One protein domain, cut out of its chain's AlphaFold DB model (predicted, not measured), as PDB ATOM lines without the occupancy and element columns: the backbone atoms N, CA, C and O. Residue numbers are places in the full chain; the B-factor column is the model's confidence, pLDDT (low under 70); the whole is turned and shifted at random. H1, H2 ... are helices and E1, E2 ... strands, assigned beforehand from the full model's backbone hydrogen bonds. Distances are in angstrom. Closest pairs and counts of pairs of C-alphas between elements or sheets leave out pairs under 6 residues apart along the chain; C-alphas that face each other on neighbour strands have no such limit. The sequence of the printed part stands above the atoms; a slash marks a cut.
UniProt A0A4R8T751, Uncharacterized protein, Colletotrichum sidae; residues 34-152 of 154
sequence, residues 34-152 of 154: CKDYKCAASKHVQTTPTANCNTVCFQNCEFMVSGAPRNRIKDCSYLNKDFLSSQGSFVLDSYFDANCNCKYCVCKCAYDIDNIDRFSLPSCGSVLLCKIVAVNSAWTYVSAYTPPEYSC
ATOM      1  N   CYS A  34      39.466 -18.194 -13.682       92.19
ATOM      2  CA  CYS A  34      39.795 -18.167 -15.093       92.19
ATOM      3  C   CYS A  34      41.075 -17.368 -15.337       92.19
ATOM      4  O   CYS A  34      41.444 -16.488 -14.555       92.19
ATOM      5  N   LYS A  35      41.736 -17.662 -16.456       93.00
ATOM      6  CA  LYS A  35      42.871 -16.907 -16.987       93.00
ATOM      7  C   LYS A  35      42.549 -16.378 -18.373       93.00
ATOM      8  O   LYS A  35      41.818 -16.999 -19.142       93.00
ATOM      9  N   ASP A  36      43.164 -15.247 -18.686       91.81
ATOM     10  CA  ASP A  36      43.262 -14.777 -20.058       91.81
ATOM     11  C   ASP A  36      44.599 -15.196 -20.630       91.81
ATOM     12  O   ASP A  36      45.602 -15.246 -19.920       91.81
ATOM     13  N   TYR A  37      44.646 -15.355 -21.939       95.12
ATOM     14  CA  TYR A  37      45.876 -15.414 -22.695       95.12
ATOM     15  C   TYR A  37      45.924 -14.230 -23.639       95.12
ATOM     16  O   TYR A  37      45.036 -14.042 -24.462       95.12
ATOM     17  N   LYS A  38      46.973 -13.426 -23.490       95.44
ATOM     18  CA  LYS A  38      47.342 -12.356 -24.410       95.44
ATOM     19  C   LYS A  38      48.327 -12.947 -25.403       95.44
ATOM     20  O   LYS A  38      49.380 -13.432 -24.992       95.44
ATOM     21  N   CYS A  39      48.005 -12.922 -26.684       96.44
ATOM     22  CA  CYS A  39      48.766 -13.596 -27.723       96.44
ATOM     23  C   CYS A  39      49.222 -12.609 -28.805       96.44
ATOM     24  O   CYS A  39      48.576 -11.593 -29.071       96.44
ATOM     25  N   ALA A  40      50.317 -12.943 -29.485       96.19
ATOM     26  CA  ALA A  40      50.752 -12.245 -30.686       96.19
ATOM     27  C   ALA A  40      51.188 -13.231 -31.772       96.19
ATOM     28  O   ALA A  40      51.856 -14.232 -31.498       96.19
ATOM     29  N   ALA A  41      50.842 -12.916 -33.016       97.06
ATOM     30  CA  ALA A  41      51.287 -13.645 -34.197       97.06
ATOM     31  C   ALA A  41      51.736 -12.676 -35.299       97.06
ATOM     32  O   ALA A  41      51.298 -11.523 -35.320       97.06
ATOM     33  N   SER A  42      52.591 -13.133 -36.212       96.88
ATOM     34  CA  SER A  42      53.030 -12.374 -37.386       96.88
ATOM     35  C   SER A  42      52.804 -13.126 -38.697       96.88
ATOM     36  O   SER A  42      52.753 -14.355 -38.722       96.88
ATOM     37  N   LYS A  43      52.636 -12.393 -39.800       95.94
ATOM     38  CA  LYS A  43      52.465 -12.969 -41.139       95.94
ATOM     39  C   LYS A  43      52.970 -12.013 -42.209       95.94
ATOM     40  O   LYS A  43      52.730 -10.811 -42.133       95.94
ATOM     41  N   HIS A  44      53.631 -12.564 -43.222       95.75
ATOM     42  CA  HIS A  44      53.946 -11.844 -44.451       95.75
ATOM     43  C   HIS A  44      52.758 -11.980 -45.398       95.75
ATOM     44  O   HIS A  44      52.353 -13.093 -45.732       95.75
ATOM     45  N   VAL A  45      52.187 -10.852 -45.808       95.81
ATOM     46  CA  VAL A  45      51.056 -10.823 -46.735       95.81
ATOM     47  C   VAL A  45      51.511 -10.177 -48.031       95.81
ATOM     48  O   VAL A  45      51.824  -8.988 -48.061       95.81
ATOM     49  N   GLN A  46      51.546 -10.971 -49.095       95.88
ATOM     50  CA  GLN A  46      51.742 -10.479 -50.451       95.88
ATOM     51  C   GLN A  46      50.470  -9.770 -50.925       95.88
ATOM     52  O   GLN A  46      49.359 -10.256 -50.716       95.88
ATOM     53  N   THR A  47      50.624  -8.611 -51.552       95.81
ATOM     54  CA  THR A  47      49.518  -7.771 -52.009       95.81
ATOM     55  C   THR A  47      49.919  -6.938 -53.230       95.81
ATOM     56  O   THR A  47      51.044  -7.031 -53.731       95.81
ATOM     57  N   THR A  48      48.990  -6.134 -53.744       95.00
ATOM     58  CA  THR A  48      49.234  -5.252 -54.886       95.00
ATOM     59  C   THR A  48      50.123  -4.063 -54.494       95.00
ATOM     60  O   THR A  48      50.121  -3.643 -53.332       95.00
ATOM     61  N   PRO A  49      50.872  -3.464 -55.440       94.44
ATOM     62  CA  PRO A  49      51.805  -2.370 -55.142       94.44
ATOM     63  C   PRO A  49      51.161  -1.164 -54.446       94.44
ATOM     64  O   PRO A  49      51.779  -0.515 -53.602       94.44
ATOM     65  N   THR A  50      49.900  -0.885 -54.770       93.75
ATOM     66  CA  THR A  50      49.135   0.256 -54.251       93.75
ATOM     67  C   THR A  50      48.408  -0.039 -52.938       93.75
ATOM     68  O   THR A  50      47.773   0.852 -52.374       93.75
ATOM     69  N   ALA A  51      48.493  -1.266 -52.416       94.69
ATOM     70  CA  ALA A  51      47.754  -1.657 -51.229       94.69
ATOM     71  C   ALA A  51      48.222  -0.926 -49.956       94.69
ATOM     72  O   ALA A  51      49.420  -0.725 -49.689       94.69
ATOM     73  N   ASN A  52      47.243  -0.581 -49.116       96.81
ATOM     74  CA  ASN A  52      47.471  -0.024 -47.789       96.81
ATOM     75  C   ASN A  52      47.708  -1.154 -46.779       96.81
ATOM     76  O   ASN A  52      46.789  -1.905 -46.448       96.81
ATOM     77  N   CYS A  53      48.932  -1.246 -46.251       96.62
ATOM     78  CA  CYS A  53      49.290  -2.312 -45.318       96.62
ATOM     79  C   CYS A  53      48.483  -2.286 -44.016       96.62
ATOM     80  O   CYS A  53      48.265  -3.349 -43.445       96.62
ATOM     81  N   ASN A  54      47.977  -1.131 -43.565       97.06
ATOM     82  CA  ASN A  54      47.127  -1.090 -42.372       97.06
ATOM     83  C   ASN A  54      45.823  -1.863 -42.601       97.06
ATOM     84  O   ASN A  54      45.456  -2.709 -41.792       97.06
ATOM     85  N   THR A  55      45.159  -1.627 -43.736       97.00
ATOM     86  CA  THR A  55      43.927  -2.337 -44.110       97.00
ATOM     87  C   THR A  55      44.189  -3.824 -44.332       97.00
ATOM     88  O   THR A  55      43.437  -4.655 -43.827       97.00
ATOM     89  N   VAL A  56      45.281  -4.166 -45.025       96.75
ATOM     90  CA  VAL A  56      45.679  -5.562 -45.270       96.75
ATOM     91  C   VAL A  56      45.909  -6.305 -43.953       96.75
ATOM     92  O   VAL A  56      45.367  -7.396 -43.762       96.75
ATOM     93  N   CYS A  57      46.675  -5.721 -43.029       96.81
ATOM     94  CA  CYS A  57      46.964  -6.344 -41.743       96.81
ATOM     95  C   CYS A  57      45.726  -6.453 -40.853       96.81
ATOM     96  O   CYS A  57      45.553  -7.484 -40.207       96.81
ATOM     97  N   PHE A  58      44.849  -5.447 -40.864       96.25
ATOM     98  CA  PHE A  58      43.578  -5.490 -40.141       96.25
ATOM     99  C   PHE A  58      42.698  -6.640 -40.632       96.25
ATOM    100  O   PHE A  58      42.335  -7.515 -39.851       96.25
ATOM    101  N   GLN A  59      42.440  -6.711 -41.939       95.62
ATOM    102  CA  GLN A  59      41.594  -7.755 -42.525       95.62
ATOM    103  C   GLN A  59      42.153  -9.163 -42.289       95.62
ATOM    104  O   GLN A  59      41.407 -10.075 -41.941       95.62
ATOM    105  N   ASN A  60      43.469  -9.351 -42.431       95.75
ATOM    106  CA  ASN A  60      44.091 -10.656 -42.194       95.75
ATOM    107  C   ASN A  60      44.067 -11.058 -40.709       95.75
ATOM    108  O   ASN A  60      43.976 -12.247 -40.405       95.75
ATOM    109  N   CYS A  61      44.168 -10.092 -39.792       95.81
ATOM    110  CA  CYS A  61      44.075 -10.328 -38.351       95.81
ATOM    111  C   CYS A  61      42.645 -10.734 -37.959       95.81
ATOM    112  O   CYS A  61      42.460 -11.762 -37.308       95.81
ATOM    113  N   GLU A  62      41.632 -10.015 -38.450       94.06
ATOM    114  CA  GLU A  62      40.222 -10.377 -38.249       94.06
ATOM    115  C   GLU A  62      39.897 -11.760 -38.824       94.06
ATOM    116  O   GLU A  62      39.228 -12.566 -38.175       94.06
ATOM    117  N   PHE A  63      40.427 -12.089 -40.007       93.81
ATOM    118  CA  PHE A  63      40.265 -13.417 -40.596       93.81
ATOM    119  C   PHE A  63      40.883 -14.520 -39.722       93.81
ATOM    120  O   PHE A  63      40.263 -15.557 -39.508       93.81
ATOM    121  N   MET A  64      42.071 -14.288 -39.153       94.62
ATOM    122  CA  MET A  64      42.705 -15.249 -38.245       94.62
ATOM    123  C   MET A  64      41.869 -15.499 -36.984       94.62
ATOM    124  O   MET A  64      41.696 -16.641 -36.562       94.62
ATOM    125  N   VAL A  65      41.354 -14.435 -36.368       94.12
ATOM    126  CA  VAL A  65      40.595 -14.514 -35.109       94.12
ATOM    127  C   VAL A  65      39.203 -15.122 -35.326       94.12
ATOM    128  O   VAL A  65      38.727 -15.900 -34.493       94.12
ATOM    129  N   SER A  66      38.549 -14.792 -36.442       91.94
ATOM    130  CA  SER A  66      37.237 -15.344 -36.808       91.94
ATOM    131  C   SER A  66      37.320 -16.794 -37.293       91.94
ATOM    132  O   SER A  66      36.451 -17.592 -36.950       91.94
ATOM    133  N   GLY A  67      38.383 -17.157 -38.017       91.50
ATOM    134  CA  GLY A  67      38.633 -18.509 -38.531       91.50
ATOM    135  C   GLY A  67      39.277 -19.479 -37.536       91.50
ATOM    136  O   GLY A  67      39.568 -20.622 -37.888       91.50
ATOM    137  N   ALA A  68      39.528 -19.053 -36.298       92.69
ATOM    138  CA  ALA A  68      40.158 -19.893 -35.287       92.69
ATOM    139  C   ALA A  68      39.313 -21.140 -34.950       92.69
ATOM    140  O   ALA A  68      38.082 -21.056 -34.890       92.69
ATOM    141  N   PRO A  69      39.937 -22.292 -34.633       90.62
ATOM    142  CA  PRO A  69      39.222 -23.515 -34.265       90.62
ATOM    143  C   PRO A  69      38.630 -23.408 -32.851       90.62
ATOM    144  O   PRO A  69      39.183 -23.910 -31.869       90.62
ATOM    145  N   ARG A  70      37.481 -22.735 -32.745       90.25
ATOM    146  CA  ARG A  70      36.804 -22.441 -31.472       90.25
ATOM    147  C   ARG A  70      36.499 -23.695 -30.662       90.25
ATOM    148  O   ARG A  70      36.590 -23.640 -29.449       90.25
ATOM    149  N   ASN A  71      36.195 -24.824 -31.301       90.12
ATOM    150  CA  ASN A  71      35.957 -26.099 -30.616       90.12
ATOM    151  C   ASN A  71      37.103 -26.474 -29.660       90.12
ATOM    152  O   ASN A  71      36.858 -26.725 -28.488       90.12
ATOM    153  N   ARG A  72      38.356 -26.391 -30.122       89.44
ATOM    154  CA  ARG A  72      39.534 -26.732 -29.306       89.44
ATOM    155  C   ARG A  72      39.774 -25.759 -28.154       89.44
ATOM    156  O   ARG A  72      40.402 -26.123 -27.168       89.44
ATOM    157  N   ILE A  73      39.333 -24.513 -28.312       92.38
ATOM    158  CA  ILE A  73      39.479 -23.462 -27.300       92.38
ATOM    159  C   ILE A  73      38.365 -23.595 -26.256       92.38
ATOM    160  O   ILE A  73      38.627 -23.484 -25.061       92.38
ATOM    161  N   LYS A  74      37.138 -23.889 -26.701       92.75
ATOM    162  CA  LYS A  74      35.960 -24.086 -25.851       92.75
ATOM    163  C   LYS A  74      36.124 -25.232 -24.867       92.75
ATOM    164  O   LYS A  74      35.717 -25.095 -23.725       92.75
ATOM    165  N   ASP A  75      36.803 -26.305 -25.263       93.25
ATOM    166  CA  ASP A  75      37.089 -27.433 -24.367       93.25
ATOM    167  C   ASP A  75      37.936 -27.043 -23.142       93.25
ATOM    168  O   ASP A  75      37.987 -27.789 -22.161       93.25
ATOM    169  N   CYS A  76      38.605 -25.888 -23.197       94.31
ATOM    170  CA  CYS A  76      39.417 -25.323 -22.126       94.31
ATOM    171  C   CYS A  76      38.733 -24.171 -21.373       94.31
ATOM    172  O   CYS A  76      39.317 -23.671 -20.409       94.31
ATOM    173  N   SER A  77      37.561 -23.720 -21.829       94.31
ATOM    174  CA  SER A  77      36.888 -22.538 -21.301       94.31
ATOM    175  C   SER A  77      35.692 -22.869 -20.422       94.31
ATOM    176  O   SER A  77      35.029 -23.905 -20.561       94.31
ATOM    177  N   TYR A  78      35.377 -21.928 -19.534       93.12
ATOM    178  CA  TYR A  78      34.275 -22.080 -18.604       93.12
ATOM    179  C   TYR A  78      32.954 -22.239 -19.362       93.12
ATOM    180  O   TYR A  78      32.570 -21.394 -20.173       93.12
ATOM    181  N   LEU A  79      32.261 -23.355 -19.111       91.56
ATOM    182  CA  LEU A  79      31.010 -23.737 -19.781       91.56
ATOM    183  C   LEU A  79      31.085 -23.714 -21.320       91.56
ATOM    184  O   LEU A  79      30.078 -23.448 -21.977       91.56
ATOM    185  N   ASN A  80      32.255 -23.994 -21.903       90.19
ATOM    186  CA  ASN A  80      32.481 -23.952 -23.352       90.19
ATOM    187  C   ASN A  80      32.231 -22.562 -23.972       90.19
ATOM    188  O   ASN A  80      31.857 -22.444 -25.146       90.19
ATOM    189  N   LYS A  81      32.409 -21.499 -23.181       88.38
ATOM    190  CA  LYS A  81      32.270 -20.101 -23.602       88.38
ATOM    191  C   LYS A  81      33.631 -19.421 -23.612       88.38
ATOM    192  O   LYS A  81      34.007 -18.730 -22.670       88.38
ATOM    193  N   ASP A  82      34.392 -19.655 -24.677       87.19
ATOM    194  CA  ASP A  82      35.617 -18.901 -24.923       87.19
ATOM    195  C   ASP A  82      35.286 -17.483 -25.402       87.19
ATOM    196  O   ASP A  82      34.353 -17.285 -26.185       87.19
ATOM    197  N   PHE A  83      36.100 -16.505 -25.008       90.56
ATOM    198  CA  PHE A  83      36.096 -15.205 -25.675       90.56
ATOM    199  C   PHE A  83      37.444 -14.976 -26.343       90.56
ATOM    200  O   PHE A  83      38.354 -14.380 -25.772       90.56
ATOM    201  N   LEU A  84      37.567 -15.458 -27.577       93.44
ATOM    202  CA  LEU A  84      38.646 -15.040 -28.462       93.44
ATOM    203  C   LEU A  84      38.285 -13.744 -29.210       93.44
ATOM    204  O   LEU A  84      37.233 -13.666 -29.854       93.44
ATOM    205  N   SER A  85      39.165 -12.746 -29.125       92.62
ATOM    206  CA  SER A  85      38.984 -11.408 -29.701       92.62
ATOM    207  C   SER A  85      40.285 -10.834 -30.262       92.62
ATOM    208  O   SER A  85      41.368 -11.106 -29.749       92.62
ATOM    209  N   SER A  86      40.173 -10.020 -31.308       91.56
ATOM    210  CA  SER A  86      41.277  -9.237 -31.867       91.56
ATOM    211  C   SER A  86      41.532  -8.019 -30.977       91.56
ATOM    212  O   SER A  86      40.598  -7.305 -30.622       91.56
ATOM    213  N   GLN A  87      42.790  -7.785 -30.609       91.00
ATOM    214  CA  GLN A  87      43.240  -6.574 -29.906       91.00
ATOM    215  C   GLN A  87      43.813  -5.533 -30.881       91.00
ATOM    216  O   GLN A  87      44.337  -4.500 -30.464       91.00
ATOM    217  N   GLY A  88      43.731  -5.817 -32.182       89.44
ATOM    218  CA  GLY A  88      44.200  -4.953 -33.249       89.44
ATOM    219  C   GLY A  88      45.370  -5.527 -34.044       89.44
ATOM    220  O   GLY A  88      46.003  -6.532 -33.702       89.44
ATOM    221  N   SER A  89      45.654  -4.833 -35.141       93.44
ATOM    222  CA  SER A  89      46.687  -5.184 -36.107       93.44
ATOM    223  C   SER A  89      47.725  -4.079 -36.239       93.44
ATOM    224  O   SER A  89      47.379  -2.898 -36.250       93.44
ATOM    225  N   PHE A  90      48.975  -4.468 -36.453       95.81
ATOM    226  CA  PHE A  90      50.095  -3.561 -36.664       95.81
ATOM    227  C   PHE A  90      50.837  -3.928 -37.943       95.81
ATOM    228  O   PHE A  90      51.033  -5.108 -38.238       95.81
ATOM    229  N   VAL A  91      51.289  -2.910 -38.671       97.00
ATOM    230  CA  VAL A  91      52.272  -3.077 -39.742       97.00
ATOM    231  C   VAL A  91      53.647  -2.994 -39.093       97.00
ATOM    232  O   VAL A  91      54.000  -1.962 -38.530       97.00
ATOM    233  N   LEU A  92      54.395  -4.093 -39.121       96.00
ATOM    234  CA  LEU A  92      55.777  -4.123 -38.645       96.00
ATOM    235  C   LEU A  92      56.731  -3.565 -39.695       96.00
ATOM    236  O   LEU A  92      57.657  -2.840 -39.354       96.00
ATOM    237  N   ASP A  93      56.488  -3.915 -40.955       96.50
ATOM    238  CA  ASP A  93      57.295  -3.490 -42.091       96.50
ATOM    239  C   ASP A  93      56.481  -3.582 -43.390       96.50
ATOM    240  O   ASP A  93      55.441  -4.254 -43.455       96.50
ATOM    241  N   SER A  94      56.952  -2.912 -44.437       96.50
ATOM    242  CA  SER A  94      56.447  -3.096 -45.789       96.50
ATOM    243  C   SER A  94      57.529  -2.850 -46.828       96.50
ATOM    244  O   SER A  94      58.207  -1.826 -46.776       96.50
ATOM    245  N   TYR A  95      57.610  -3.724 -47.826       96.12
ATOM    246  CA  TYR A  95      58.569  -3.596 -48.919       96.12
ATOM    247  C   TYR A  95      57.934  -3.957 -50.259       96.12
ATOM    248  O   TYR A  95      56.956  -4.701 -50.331       96.12
ATOM    249  N   PHE A  96      58.480  -3.387 -51.328       96.62
ATOM    250  CA  PHE A  96      58.094  -3.684 -52.701       96.62
ATOM    251  C   PHE A  96      59.114  -4.634 -53.322       96.62
ATOM    252  O   PHE A  96      60.318  -4.430 -53.179       96.62
ATOM    253  N   ASP A  97      58.623  -5.654 -54.013       94.75
ATOM    254  CA  ASP A  97      59.423  -6.583 -54.795       94.75
ATOM    255  C   ASP A  97      59.105  -6.373 -56.282       94.75
ATOM    256  O   ASP A  97      57.991  -6.614 -56.758       94.75
ATOM    257  N   ALA A  98      60.111  -5.884 -57.009       93.69
ATOM    258  CA  ALA A  98      60.005  -5.558 -58.424       93.69
ATOM    259  C   ALA A  98      59.874  -6.802 -59.314       93.69
ATOM    260  O   ALA A  98      59.298  -6.700 -60.394       93.69
ATOM    261  N   ASN A  99      60.348  -7.972 -58.869       94.62
ATOM    262  CA  ASN A  99      60.322  -9.194 -59.677       94.62
ATOM    263  C   ASN A  99      58.891  -9.712 -59.865       94.62
ATOM    264  O   ASN A  99      58.512 -10.132 -60.954       94.62
ATOM    265  N   CYS A 100      58.085  -9.661 -58.803       94.12
ATOM    266  CA  CYS A 100      56.667 -10.028 -58.832       94.12
ATOM    267  C   CYS A 100      55.737  -8.831 -59.088       94.12
ATOM    268  O   CYS A 100      54.522  -9.021 -59.139       94.12
ATOM    269  N   ASN A 101      56.277  -7.606 -59.170       94.62
ATOM    270  CA  ASN A 101      55.519  -6.354 -59.112       94.62
ATOM    271  C   ASN A 101      54.482  -6.364 -57.972       94.62
ATOM    272  O   ASN A 101      53.293  -6.101 -58.168       94.62
ATOM    273  N   CYS A 102      54.930  -6.743 -56.777       95.62
ATOM    274  CA  CYS A 102      54.066  -6.956 -55.626       95.62
ATOM    275  C   CYS A 102      54.630  -6.280 -54.378       95.62
ATOM    276  O   CYS A 102      55.828  -6.030 -54.254       95.62
ATOM    277  N   LYS A 103      53.748  -5.940 -53.440       96.88
ATOM    278  CA  LYS A 103      54.128  -5.375 -52.146       96.88
ATOM    279  C   LYS A 103      53.910  -6.423 -51.073       96.88
ATOM    280  O   LYS A 103      52.900  -7.118 -51.082       96.88
ATOM    281  N   TYR A 104      54.828  -6.514 -50.130       97.06
ATOM    282  CA  TYR A 104      54.679  -7.335 -48.943       97.06
ATOM    283  C   TYR A 104      54.395  -6.440 -47.747       97.06
ATOM    284  O   TYR A 104      55.087  -5.450 -47.512       97.06
ATOM    285  N   CYS A 105      53.368  -6.800 -46.986       97.56
ATOM    286  CA  CYS A 105      53.059  -6.207 -45.695       97.56
ATOM    287  C   CYS A 105      53.404  -7.227 -44.610       97.56
ATOM    288  O   CYS A 105      52.854  -8.330 -44.595       97.56
ATOM    289  N   VAL A 106      54.310  -6.870 -43.702       96.81
ATOM    290  CA  VAL A 106      54.634  -7.699 -42.541       96.81
ATOM    291  C   VAL A 106      53.687  -7.302 -41.420       96.81
ATOM    292  O   VAL A 106      53.807  -6.234 -40.823       96.81
ATOM    293  N   CYS A 107      52.707  -8.155 -41.160       97.38
ATOM    294  CA  CYS A 107      51.632  -7.893 -40.219       97.38
ATOM    295  C   CYS A 107      51.915  -8.535 -38.868       97.38
ATOM    296  O   CYS A 107      52.407  -9.660 -38.801       97.38
ATOM    297  N   LYS A 108      51.525  -7.855 -37.789       97.06
ATOM    298  CA  LYS A 108      51.402  -8.415 -36.442       97.06
ATOM    299  C   LYS A 108      49.957  -8.305 -35.985       97.06
ATOM    300  O   LYS A 108      49.372  -7.231 -36.060       97.06
ATOM    301  N   CYS A 109      49.402  -9.401 -35.492       96.88
ATOM    302  CA  CYS A 109      48.059  -9.462 -34.937       96.88
ATOM    303  C   CYS A 109      48.170  -9.764 -33.444       96.88
ATOM    304  O   CYS A 109      48.727 -10.798 -33.059       96.88
ATOM    305  N   ALA A 110      47.693  -8.836 -32.615       96.31
ATOM    306  CA  ALA A 110      47.522  -9.060 -31.188       96.31
ATOM    307  C   ALA A 110      46.091  -9.547 -30.951       96.31
ATOM    308  O   ALA A 110      45.149  -9.000 -31.519       96.31
ATOM    309  N   TYR A 111      45.920 -10.580 -30.136       95.56
ATOM    310  CA  TYR A 111      44.608 -11.163 -29.857       95.56
ATOM    311  C   TYR A 111      44.586 -11.788 -28.470       95.56
ATOM    312  O   TYR A 111      45.628 -12.143 -27.919       95.56
ATOM    313  N   ASP A 112      43.385 -11.948 -27.935       95.06
ATOM    314  CA  ASP A 112      43.154 -12.470 -26.598       95.06
ATOM    315  C   ASP A 112      42.304 -13.722 -26.640       95.06
ATOM    316  O   ASP A 112      41.397 -13.806 -27.460       95.06
ATOM    317  N   ILE A 113      42.551 -14.641 -25.712       95.06
ATOM    318  CA  ILE A 113      41.681 -15.770 -25.382       95.06
ATOM    319  C   ILE A 113      41.316 -15.632 -23.900       95.06
ATOM    320  O   ILE A 113      42.169 -15.812 -23.041       95.06
ATOM    321  N   ASP A 114      40.076 -15.274 -23.592       92.94
ATOM    322  CA  ASP A 114      39.579 -15.054 -22.223       92.94
ATOM    323  C   ASP A 114      38.701 -16.254 -21.787       92.94
ATOM    324  O   ASP A 114      38.274 -17.076 -22.609       92.94
ATOM    325  N   ASN A 115      38.439 -16.342 -20.484       92.19
ATOM    326  CA  ASN A 115      37.563 -17.305 -19.822       92.19
ATOM    327  C   ASN A 115      38.055 -18.760 -19.830       92.19
ATOM    328  O   ASN A 115      37.253 -19.693 -19.867       92.19
ATOM    329  N   ILE A 116      39.373 -18.966 -19.783       94.75
ATOM    330  CA  ILE A 116      39.978 -20.299 -19.676       94.75
ATOM    331  C   ILE A 116      39.983 -20.732 -18.212       94.75
ATOM    332  O   ILE A 116      40.704 -20.129 -17.424       94.75
ATOM    333  N   ASP A 117      39.225 -21.767 -17.844       94.12
ATOM    334  CA  ASP A 117      39.124 -22.315 -16.477       94.12
ATOM    335  C   ASP A 117      39.932 -23.608 -16.291       94.12
ATOM    336  O   ASP A 117      40.359 -23.936 -15.185       94.12
ATOM    337  N   ARG A 118      40.228 -24.325 -17.382       93.00
ATOM    338  CA  ARG A 118      41.027 -25.564 -17.359       93.00
ATOM    339  C   ARG A 118      42.515 -25.323 -17.594       93.00
ATOM    340  O   ARG A 118      43.218 -26.195 -18.095       93.00
ATOM    341  N   PHE A 119      43.020 -24.150 -17.220       91.81
ATOM    342  CA  PHE A 119      44.409 -23.732 -17.456       91.81
ATOM    343  C   PHE A 119      45.471 -24.599 -16.756       91.81
ATOM    344  O   PHE A 119      46.656 -24.461 -17.053       91.81
ATOM    345  N   SER A 120      45.079 -25.457 -15.809       89.69
ATOM    346  CA  SER A 120      45.957 -26.456 -15.187       89.69
ATOM    347  C   SER A 120      46.226 -27.662 -16.094       89.69
ATOM    348  O   SER A 120      47.193 -28.389 -15.868       89.69
ATOM    349  N   LEU A 121      45.409 -27.875 -17.133       92.69
ATOM    350  CA  LEU A 121      45.639 -28.916 -18.127       92.69
ATOM    351  C   LEU A 121      46.737 -28.477 -19.107       92.69
ATOM    352  O   LEU A 121      46.641 -27.384 -19.675       92.69
ATOM    353  N   PRO A 122      47.732 -29.332 -19.410       90.00
ATOM    354  CA  PRO A 122      48.791 -28.997 -20.366       90.00
ATOM    355  C   PRO A 122      48.268 -28.604 -21.756       90.00
ATOM    356  O   PRO A 122      48.836 -27.736 -22.418       90.00
ATOM    357  N   SER A 123      47.153 -29.203 -22.191       92.25
ATOM    358  CA  SER A 123      46.494 -28.904 -23.469       92.25
ATOM    359  C   SER A 123      45.806 -27.536 -23.515       92.25
ATOM    360  O   SER A 123      45.472 -27.062 -24.599       92.25
ATOM    361  N   CYS A 124      45.604 -26.902 -22.362       94.69
ATOM    362  CA  CYS A 124      44.935 -25.614 -22.225       94.69
ATOM    363  C   CYS A 124      45.904 -24.480 -21.886       94.69
ATOM    364  O   CYS A 124      45.465 -23.376 -21.598       94.69
ATOM    365  N   GLY A 125      47.218 -24.727 -21.924       93.25
ATOM    366  CA  GLY A 125      48.224 -23.702 -21.667       93.25
ATOM    367  C   GLY A 125      48.239 -22.594 -22.724       93.25
ATOM    368  O   GLY A 125      47.957 -22.820 -23.905       93.25
ATOM    369  N   SER A 126      48.653 -21.396 -22.305       93.56
ATOM    370  CA  SER A 126      48.655 -20.186 -23.136       93.56
ATOM    371  C   SER A 126      49.419 -20.349 -24.446       93.56
ATOM    372  O   SER A 126      48.890 -20.049 -25.513       93.56
ATOM    373  N   VAL A 127      50.631 -20.905 -24.389       93.38
ATOM    374  CA  VAL A 127      51.474 -21.134 -25.572       93.38
ATOM    375  C   VAL A 127      50.757 -22.001 -26.608       93.38
ATOM    376  O   VAL A 127      50.787 -21.687 -27.798       93.38
ATOM    377  N   LEU A 128      50.091 -23.076 -26.176       94.19
ATOM    378  CA  LEU A 128      49.443 -24.008 -27.092       94.19
ATOM    379  C   LEU A 128      48.166 -23.411 -27.688       94.19
ATOM    380  O   LEU A 128      48.004 -23.446 -28.909       94.19
ATOM    381  N   LEU A 129      47.290 -22.831 -26.860       94.38
ATOM    382  CA  LEU A 129      46.039 -22.244 -27.347       94.38
ATOM    383  C   LEU A 129      46.295 -21.053 -28.280       94.38
ATOM    384  O   LEU A 129      45.712 -21.005 -29.362       94.38
ATOM    385  N   CYS A 130      47.226 -20.155 -27.936       95.19
ATOM    386  CA  CYS A 130      47.637 -19.077 -28.839       95.19
ATOM    387  C   CYS A 130      48.184 -19.651 -30.162       95.19
ATOM    388  O   CYS A 130      47.770 -19.258 -31.254       95.19
ATOM    389  N   LYS A 131      49.075 -20.649 -30.105       94.50
ATOM    390  CA  LYS A 131      49.646 -21.252 -31.319       94.50
ATOM    391  C   LYS A 131      48.580 -21.877 -32.226       94.50
ATOM    392  O   LYS A 131      48.687 -21.754 -33.443       94.50
ATOM    393  N   ILE A 132      47.550 -22.504 -31.660       93.00
ATOM    394  CA  ILE A 132      46.445 -23.106 -32.421       93.00
ATOM    395  C   ILE A 132      45.652 -22.052 -33.212       93.00
ATOM    396  O   ILE A 132      45.251 -22.329 -34.343       93.00
ATOM    397  N   VAL A 133      45.449 -20.852 -32.661       92.69
ATOM    398  CA  VAL A 133      44.799 -19.743 -33.384       92.69
ATOM    399  C   VAL A 133      45.661 -19.295 -34.570       92.69
ATOM    400  O   VAL A 133      45.172 -19.203 -35.695       92.69
ATOM    401  N   ALA A 134      46.957 -19.075 -34.336       91.44
ATOM    402  CA  ALA A 134      47.875 -18.563 -35.353       91.44
ATOM    403  C   ALA A 134      48.128 -19.560 -36.504       91.44
ATOM    404  O   ALA A 134      47.971 -19.224 -37.681       91.44
ATOM    405  N   VAL A 135      48.494 -20.804 -36.176       83.62
ATOM    406  CA  VAL A 135      48.987 -21.784 -37.161       83.62
ATOM    407  C   VAL A 135      47.909 -22.186 -38.165       83.62
ATOM    408  O   VAL A 135      48.206 -22.318 -39.349       83.62
ATOM    409  N   ASN A 136      46.647 -22.298 -37.738       81.00
ATOM    410  CA  ASN A 136      45.549 -22.642 -38.650       81.00
ATOM    411  C   ASN A 136      45.284 -21.580 -39.724       81.00
ATOM    412  O   ASN A 136      44.645 -21.874 -40.726       81.00
ATOM    413  N   SER A 137      45.806 -20.365 -39.548       81.31
ATOM    414  CA  SER A 137      45.636 -19.254 -40.490       81.31
ATOM    415  C   SER A 137      46.929 -18.901 -41.240       81.31
ATOM    416  O   SER A 137      47.045 -17.814 -41.825       81.31
ATOM    417  N   ALA A 138      47.921 -19.802 -41.209       87.56
ATOM    418  CA  ALA A 138      49.271 -19.586 -41.732       87.56
ATOM    419  C   ALA A 138      49.965 -18.345 -41.133       87.56
ATOM    420  O   ALA A 138      50.733 -17.660 -41.810       87.56
ATOM    421  N   TRP A 139      49.662 -18.028 -39.871       94.44
ATOM    422  CA  TRP A 139      50.406 -17.042 -39.096       94.44
ATOM    423  C   TRP A 139      51.486 -17.733 -38.268       94.44
ATOM    424  O   TRP A 139      51.290 -18.816 -37.712       94.44
ATOM    425  N   THR A 140      52.618 -17.060 -38.122       94.69
ATOM    426  CA  THR A 140      53.693 -17.463 -37.225       94.69
ATOM    427  C   THR A 140      53.358 -16.994 -35.815       94.69
ATOM    428  O   THR A 140      53.229 -15.798 -35.558       94.69
ATOM    429  N   TYR A 141      53.207 -17.929 -34.879       94.25
ATOM    430  CA  TYR A 141      53.076 -17.598 -33.460       94.25
ATOM    431  C   TYR A 141      54.353 -16.918 -32.950       94.25
ATOM    432  O   TYR A 141      55.453 -17.410 -33.197       94.25
ATOM    433  N   VAL A 142      54.198 -15.808 -32.225       93.19
ATOM    434  CA  VAL A 142      55.318 -15.029 -31.681       93.19
ATOM    435  C   VAL A 142      55.425 -15.228 -30.177       93.19
ATOM    436  O   VAL A 142      56.476 -15.620 -29.676       93.19
ATOM    437  N   SER A 143      54.352 -14.944 -29.443       93.25
ATOM    438  CA  SER A 143      54.382 -14.981 -27.983       93.25
ATOM    439  C   SER A 143      52.996 -15.104 -27.362       93.25
ATOM    440  O   SER A 143      51.972 -14.828 -27.993       93.25
ATOM    441  N   ALA A 144      53.001 -15.508 -26.093       94.12
ATOM    442  CA  ALA A 144      51.849 -15.570 -25.221       94.12
ATOM    443  C   ALA A 144      52.246 -15.052 -23.839       94.12
ATOM    444  O   ALA A 144      53.359 -15.288 -23.368       94.12
ATOM    445  N   TYR A 145      51.314 -14.379 -23.187       90.69
ATOM    446  CA  TYR A 145      51.401 -13.975 -21.796       90.69
ATOM    447  C   TYR A 145      50.079 -14.285 -21.100       90.69
ATOM    448  O   TYR A 145      49.011 -14.269 -21.713       90.69
ATOM    449  N   THR A 146      50.153 -14.562 -19.807       90.81
ATOM    450  CA  THR A 146      49.005 -14.944 -18.994       90.81
ATOM    451  C   THR A 146      48.889 -13.980 -17.819       90.81
ATOM    452  O   THR A 146      49.778 -13.976 -16.966       90.81
ATOM    453  N   PRO A 147      47.833 -13.150 -17.757       86.56
ATOM    454  CA  PRO A 147      47.543 -12.330 -16.592       86.56
ATOM    455  C   PRO A 147      47.143 -13.175 -15.367       86.56
ATOM    456  O   PRO A 147      46.886 -14.378 -15.497       86.56
ATOM    457  N   PRO A 148      47.058 -12.551 -14.177       88.12
ATOM    458  CA  PRO A 148      46.555 -13.195 -12.968       88.12
ATOM    459  C   PRO A 148      45.141 -13.765 -13.121       88.12
ATOM    460  O   PRO A 148      44.356 -13.325 -13.963       88.12
ATOM    461  N   GLU A 149      44.826 -14.727 -12.258       89.38
ATOM    462  CA  GLU A 149      43.512 -15.367 -12.181       89.38
ATOM    463  C   GLU A 149      42.421 -14.370 -11.778       89.38
ATOM    464  O   GLU A 149      42.653 -13.437 -11.006       89.38
ATOM    465  N   TYR A 150      41.220 -14.565 -12.317       87.00
ATOM    466  CA  TYR A 150      40.033 -13.775 -11.997       87.00
ATOM    467  C   TYR A 150      38.776 -14.652 -12.042       87.00
ATOM    468  O   TYR A 150      38.769 -15.730 -12.631       87.00
ATOM    469  N   SER A 151      37.672 -14.169 -11.471       87.69
ATOM    470  CA  SER A 151      36.384 -14.872 -11.515       87.69
ATOM    471  C   SER A 151      35.878 -15.053 -12.951       87.69
ATOM    472  O   SER A 151      35.668 -14.064 -13.658       87.69
ATOM    473  N   CYS A 152      35.635 -16.302 -13.360       87.94
ATOM    474  CA  CYS A 152      35.096 -16.623 -14.686       87.94
ATOM    475  C   CYS A 152      33.800 -15.865 -15.004       87.94
ATOM    476  O   CYS A 152      33.021 -15.518 -14.109       87.94
TER     477      CYS A 152
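What this domain is: This is residues 34 to 152 of the 154 residues of an uncharacterized protein of Colletotrichum sidae (UniProt A0A4R8T751). A long, twisted sheet of four strands curls round helix H1, and a second helix, H3, packs on the same face farther along the sheet, where E4 and E1 lie. The rod-like whole has the turn between E2 and E3 at one end and the stretch after E4 at the other, with short H2 grazing the sheet. The printed part has 119 residues with three named helices and four named strands, in the order E1 H1 H2 E2 E3 H3 E4; the sheet's order is E2 E3 E1 E4, all antiparallel, and the class is mixed, helices and strands. It is compact, with a radius of gyration of the C-alphas of 15.7 A, and spans 51 by 23 by 19 A.

How they stand to each other: E1, residues 34 to 47, bends by 51 degrees at residue 44. H1, residues 53 to 66, is on the sheet; its closest C-alphas to E2, residues 83 to 97, are those of Phe 58 and Ser 89, 5.1 A apart. H2, residues 70 to 74, only grazes the sheet. E2 bends by 57 degrees at residue 93 and forms a hairpin with E3, residues 102 to 116, at 165 degrees, with N 90 and O 108 2.8 A apart, within hydrogen-bond range. E3 and E1 are antiparallel at 167 degrees, with N 43 and O 107 within range at 2.9 A. H3, residues 126 to 135, and H1 are on the same face, giving two layers, helices on one face of a sheet. They only just touch, only at their ends, with 3 pairs of C-alphas within 8 A, made by residues 64 to 65 of H1 alone; the closest are Met 64 and Ala 134, 6.8 A. They stand at a steep tilt of 65 degrees, opposite ways. H2 and H3 are close but not clearly touching, with the C-alphas of Ile 73 and Leu 129 6.7 A apart. E4, residues 140 to 145, is an edge strand antiparallel to E1 at 156 degrees, with N 40 and O 143 within range at 2.9 A; E2 and E4 are apart. Two split strand-helix-strand units, each two strands running the same way with helices between them in the chain and another strand between them in the sheet, are E1, H1 H2, E2 and E3, H3, E4; both crossovers are right-handed. In H1, H2 and H3 every O i to N i+4 pair is within hydrogen-bond range.

Where its parts are: E1 begins at C-alpha 34, (39.795, -18.167, -15.093), and is 39.6 A long; E2 is 38.3 A and E3 40.9 A. H1 is 19.7 A long and H3 14.1 A. E4 ends at C-alpha 145, (51.401, -13.975, -21.796).

The domain as a whole: The C-alphas farthest apart are those of Asn 99 and Ser 151, 54.1 A. The printed part has no cut and no long link. Mean pLDDT of the printed part is 93.4, and no printed residue is under 70.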